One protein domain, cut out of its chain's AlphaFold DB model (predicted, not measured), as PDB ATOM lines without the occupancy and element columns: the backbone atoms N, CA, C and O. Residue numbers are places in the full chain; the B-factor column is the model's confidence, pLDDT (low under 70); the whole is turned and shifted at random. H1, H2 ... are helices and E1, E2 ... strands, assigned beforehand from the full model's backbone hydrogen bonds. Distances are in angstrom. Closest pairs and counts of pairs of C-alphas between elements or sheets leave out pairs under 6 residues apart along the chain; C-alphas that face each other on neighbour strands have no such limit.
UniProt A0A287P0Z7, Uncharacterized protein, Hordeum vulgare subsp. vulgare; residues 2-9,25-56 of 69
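This is residues 2 to 9 and 25 to 56 of the 69 residues of an uncharacterized protein of Hordeum vulgare subsp. vulgare (UniProt A0A287P0Z7). A ribbon of two parallel strands, E1 and E2, has one helix, H1, folded back over one face, closer to E2 than to E1. The 40 printed residues hold, along the chain, E1, E2 and H1, a mixed class of helices and strands. The whole is flat, spanning 33 by 26 by 7 A, and only just loose, close to compact, with a radius of gyration of the C-alphas of 10.8 A.

E1, residues 2 to 6, begins at C-alpha 2 (11.088, -16.374, 8.801). E2 is residues 28 to 32. H1, residues 40 to 50, is 15.3 A long and ends at C-alpha 50 (15.854, -18.365, 14.317).

E1 and E2 are parallel neighbours at 19 degrees; N 5 and O 30, 2.8 A apart, are within hydrogen-bond range. The closest C-alphas of E2 and H1, Val 30 and Leu 43, are 6.1 A apart; those of E1 and H1, Val 2 and Ala 46, 7.2 A. In H1 every O i to N i+4 pair is within hydrogen-bond range.

Residues 10 to 24 are not printed; C-alphas 9 and 25 are 25.9 A apart. E2 to H1 is a short link. Residues 55 to 56 have pLDDT under 70.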
ATOM      1  N   VAL A   2      10.389 -16.625  10.082       90.06
ATOM      2  CA  VAL A   2      11.088 -16.374   8.801       90.06
ATOM      3  C   VAL A   2      10.048 -16.171   7.698       90.06
ATOM      4  O   VAL A   2       9.135 -16.987   7.593       90.06
ATOM      5  N   LEU A   3      10.181 -15.116   6.889       90.38
ATOM      6  CA  LEU A   3       9.403 -14.931   5.663       90.38
ATOM      7  C   LEU A   3      10.201 -15.456   4.470       90.38
ATOM      8  O   LEU A   3      11.324 -15.015   4.217       90.38
ATOM      9  N   VAL A   4       9.609 -16.396   3.737       90.88
ATOM     10  CA  VAL A   4      10.210 -17.013   2.553       90.88
ATOM     11  C   VAL A   4       9.471 -16.525   1.314       90.88
ATOM     12  O   VAL A   4       8.279 -16.776   1.156       90.88
ATOM     13  N   ILE A   5      10.182 -15.826   0.438       88.81
ATOM     14  CA  ILE A   5       9.636 -15.228  -0.780       88.81
ATOM     15  C   ILE A   5      10.051 -16.108  -1.954       88.81
ATOM     16  O   ILE A   5      11.182 -16.016  -2.430       88.81
ATOM     17  N   ASN A   6       9.140 -16.966  -2.416       89.25
ATOM     18  CA  ASN A   6       9.378 -17.811  -3.584       89.25
ATOM     19  C   ASN A   6       9.112 -17.028  -4.874       89.25
ATOM     20  O   ASN A   6       7.978 -16.645  -5.156       89.25
ATOM     21  N   LYS A   7      10.155 -16.819  -5.671       83.75
ATOM     22  CA  LYS A   7      10.106 -16.068  -6.920       83.75
ATOM     23  C   LYS A   7      10.354 -16.993  -8.107       83.75
ATOM     24  O   LYS A   7      11.408 -17.609  -8.200       83.75
ATOM     25  N   VAL A   8       9.381 -17.094  -9.011       78.75
ATOM     26  CA  VAL A   8       9.384 -18.064 -10.127       78.75
ATOM     27  C   VAL A   8      10.099 -17.531 -11.374       78.75
ATOM     28  O   VAL A   8      10.646 -18.304 -12.148       78.75
ATOM     29  N   ASP A   9      10.128 -16.215 -11.563       72.06
ATOM     30  CA  ASP A   9      10.513 -15.557 -12.819       72.06
ATOM     31  C   ASP A   9      11.986 -15.106 -12.877       72.06
ATOM     32  O   ASP A   9      12.400 -14.491 -13.856       72.06
ATOM     33  N   ILE A  25       7.133  -8.165  11.717       85.06
ATOM     34  CA  ILE A  25       6.554  -9.483  12.055       85.06
ATOM     35  C   ILE A  25       7.595 -10.599  11.899       85.06
ATOM     36  O   ILE A  25       7.668 -11.544  12.693       85.06
ATOM     37  N   PHE A  26       8.415 -10.501  10.854       86.62
ATOM     38  CA  PHE A  26       9.428 -11.494  10.525       86.62
ATOM     39  C   PHE A  26      10.822 -10.976  10.863       86.62
ATOM     40  O   PHE A  26      11.198  -9.859  10.523       86.62
ATOM     41  N   ILE A  27      11.606 -11.828  11.521       85.19
ATOM     42  CA  ILE A  27      12.969 -11.511  11.976       85.19
ATOM     43  C   ILE A  27      13.965 -11.694  10.821       85.19
ATOM     44  O   ILE A  27      15.029 -11.080  10.788       85.19
ATOM     45  N   LYS A  28      13.621 -12.561   9.861       88.56
ATOM     46  CA  LYS A  28      14.451 -12.916   8.709       88.56
ATOM     47  C   LYS A  28      13.607 -13.001   7.445       88.56
ATOM     48  O   LYS A  28      12.470 -13.471   7.491       88.56
ATOM     49  N   HIS A  29      14.218 -12.609   6.334       88.69
ATOM     50  CA  HIS A  29      13.651 -12.653   4.993       88.69
ATOM     51  C   HIS A  29      14.589 -13.443   4.087       88.69
ATOM     52  O   HIS A  29      15.792 -13.182   4.079       88.69
ATOM     53  N   VAL A  30      14.049 -14.401   3.337       90.31
ATOM     54  CA  VAL A  30      14.828 -15.211   2.394       90.31
ATOM     55  C   VAL A  30      14.126 -15.239   1.047       90.31
ATOM     56  O   VAL A  30      12.954 -15.601   0.956       90.31
ATOM     57  N   HIS A  31      14.855 -14.883  -0.007       88.62
ATOM     58  CA  HIS A  31      14.388 -15.024  -1.382       88.62
ATOM     59  C   HIS A  31      14.779 -16.393  -1.916       88.62
ATOM     60  O   HIS A  31      15.958 -16.746  -1.923       88.62
ATOM     61  N   THR A  32      13.800 -17.137  -2.409       91.25
ATOM     62  CA  THR A  32      14.005 -18.463  -2.984       91.25
ATOM     63  C   THR A  32      13.446 -18.539  -4.396       91.25
ATOM     64  O   THR A  32      12.670 -17.690  -4.828       91.25
ATOM     65  N   CYS A  33      13.855 -19.561  -5.139       89.31
ATOM     66  CA  CYS A  33      13.165 -19.985  -6.349       89.31
ATOM     67  C   CYS A  33      13.084 -21.504  -6.339       89.31
ATOM     68  O   CYS A  33      14.093 -22.179  -6.546       89.31
ATOM     69  N   ALA A  34      11.885 -22.040  -6.120       88.38
ATOM     70  CA  ALA A  34      11.663 -23.482  -6.086       88.38
ATOM     71  C   ALA A  34      11.982 -24.168  -7.427       88.38
ATOM     72  O   ALA A  34      12.362 -25.334  -7.436       88.38
ATOM     73  N   VAL A  35      11.875 -23.444  -8.548       87.62
ATOM     74  CA  VAL A  35      12.136 -23.987  -9.892       87.62
ATOM     75  C   VAL A  35      13.616 -24.309 -10.100       87.62
ATOM     76  O   VAL A  35      13.938 -25.334 -10.689       87.62
ATOM     77  N   ILE A  36      14.517 -23.455  -9.606       88.62
ATOM     78  CA  ILE A  36      15.972 -23.617  -9.788       88.62
ATOM     79  C   ILE A  36      16.714 -23.954  -8.488       88.62
ATOM     80  O   ILE A  36      17.940 -23.978  -8.470       88.62
ATOM     81  N   GLY A  37      15.996 -24.160  -7.381       86.31
ATOM     82  CA  GLY A  37      16.584 -24.439  -6.067       86.31
ATOM     83  C   GLY A  37      17.369 -23.271  -5.451       86.31
ATOM     84  O   GLY A  37      18.157 -23.477  -4.529       86.31
ATOM     85  N   LYS A  38      17.183 -22.038  -5.939       89.94
ATOM     86  CA  LYS A  38      17.877 -20.855  -5.403       89.94
ATOM     87  C   LYS A  38      17.399 -20.560  -3.982       89.94
ATOM     88  O   LYS A  38      16.197 -20.614  -3.722       89.94
ATOM     89  N   GLY A  39      18.320 -20.165  -3.104       90.56
ATOM     90  CA  GLY A  39      17.997 -19.680  -1.762       90.56
ATOM     91  C   GLY A  39      17.842 -20.776  -0.705       90.56
ATOM     92  O   GLY A  39      17.413 -20.480   0.407       90.56
ATOM     93  N   ILE A  40      18.119 -22.044  -1.040       91.56
ATOM     94  CA  ILE A  40      17.900 -23.162  -0.115       91.56
ATOM     95  C   ILE A  40      18.891 -23.151   1.056       91.56
ATOM     96  O   ILE A  40      18.471 -23.308   2.198       91.56
ATOM     97  N   PHE A  41      20.169 -22.861   0.804       92.12
ATOM     98  CA  PHE A  41      21.189 -22.754   1.853       92.12
ATOM     99  C   PHE A  41      20.946 -21.548   2.766       92.12
ATOM    100  O   PHE A  41      21.123 -21.619   3.983       92.12
ATOM    101  N   GLU A  42      20.506 -20.433   2.188       93.62
ATOM    102  CA  GLU A  42      20.123 -19.229   2.915       93.62
ATOM    103  C   GLU A  42      18.894 -19.486   3.794       93.62
ATOM    104  O   GLU A  42      18.841 -19.021   4.934       93.62
ATOM    105  N   LEU A  43      17.933 -20.276   3.301       93.62
ATOM    106  CA  LEU A  43      16.769 -20.699   4.074       93.62
ATOM    107  C   LEU A  43      17.165 -21.611   5.238       93.62
ATOM    108  O   LEU A  43      16.741 -21.365   6.367       93.62
ATOM    109  N   GLU A  44      17.991 -22.629   4.991       91.88
ATOM    110  CA  GLU A  44      18.511 -23.516   6.038       91.88
ATOM    111  C   GLU A  44      19.240 -22.724   7.129       91.88
ATOM    112  O   GLU A  44      18.974 -22.905   8.319       91.88
ATOM    113  N   SER A  45      20.093 -21.780   6.726       90.44
ATOM    114  CA  SER A  45      20.832 -20.910   7.646       90.44
ATOM    115  C   SER A  45      19.898 -20.027   8.477       90.44
ATOM    116  O   SER A  45      20.046 -19.951   9.697       90.44
ATOM    117  N   ALA A  46      18.888 -19.411   7.853       91.94
ATOM    118  CA  ALA A  46      17.908 -18.581   8.555       91.94
ATOM    119  C   ALA A  46      17.070 -19.387   9.562       91.94
ATOM    120  O   ALA A  46      16.728 -18.880  10.633       91.94
ATOM    121  N   VAL A  47      16.744 -20.645   9.245       90.75
ATOM    122  CA  VAL A  47      16.032 -21.543  10.163       90.75
ATOM    123  C   VAL A  47      16.909 -21.906  11.359       90.75
ATOM    124  O   VAL A  47      16.435 -21.810  12.489       90.75
ATOM    125  N   ILE A  48      18.173 -22.277  11.137       87.81
ATOM    126  CA  ILE A  48      19.137 -22.574  12.212       87.81
ATOM    127  C   ILE A  48      19.253 -21.377  13.163       87.81
ATOM    128  O   ILE A  48      19.098 -21.535  14.375       87.81
ATOM    129  N   GLU A  49      19.423 -20.176  12.609       87.56
ATOM    130  CA  GLU A  49      19.566 -18.941  13.378       87.56
ATOM    131  C   GLU A  49      18.310 -18.615  14.203       87.56
ATOM    132  O   GLU A  49      18.404 -18.388  15.407       87.56
ATOM    133  N   VAL A  50      17.113 -18.654  13.599       87.38
ATOM    134  CA  VAL A  50      15.854 -18.365  14.317       87.38
ATOM    135  C   VAL A  50      15.555 -19.398  15.406       87.38
ATOM    136  O   VAL A  50      14.844 -19.094  16.364       87.38
ATOM    137  N   ARG A  51      16.088 -20.616  15.285       84.75
ATOM    138  CA  ARG A  51      15.963 -21.660  16.308       84.75
ATOM    139  C   ARG A  51      17.051 -21.598  17.380       84.75
ATOM    140  O   ARG A  51      16.984 -22.404  18.305       84.75
ATOM    141  N   GLY A  52      18.008 -20.673  17.275       82.44
ATOM    142  CA  GLY A  52      19.132 -20.563  18.206       82.44
ATOM    143  C   GLY A  52      20.039 -21.795  18.191       82.44
ATOM    144  O   GLY A  52      20.598 -22.155  19.222       82.44
ATOM    145  N   LEU A  53      20.129 -22.487  17.050       79.81
ATOM    146  CA  LEU A  53      20.983 -23.662  16.897       79.81
ATOM    147  C   LEU A  53      22.388 -23.231  16.464       79.81
ATOM    148  O   LEU A  53      22.543 -22.331  15.639       79.81
ATOM    149  N   GLU A  54      23.415 -23.890  16.996       71.75
ATOM    150  CA  GLU A  54      24.799 -23.627  16.593       71.75
ATOM    151  C   GLU A  54      25.072 -24.084  15.153       71.75
ATOM    152  O   GLU A  54      24.528 -25.087  14.670       71.75
ATOM    153  N   SER A  55      25.948 -23.344  14.466       67.62
ATOM    154  CA  SER A  55      26.418 -23.704  13.131       67.62
ATOM    155  C   SER A  55      27.252 -24.986  13.168       67.62
ATOM    156  O   SER A  55      27.783 -25.402  14.195       67.62
ATOM    157  N   VAL A  56      27.327 -25.669  12.028       65.44
ATOM    158  CA  VAL A  56      27.968 -26.981  11.919       65.44
ATOM    159  C   VAL A  56      29.487 -26.869  12.070       65.44
ATOM    160  O   VAL A  56      30.111 -26.280  11.189       65.44
TER     161      VAL A  56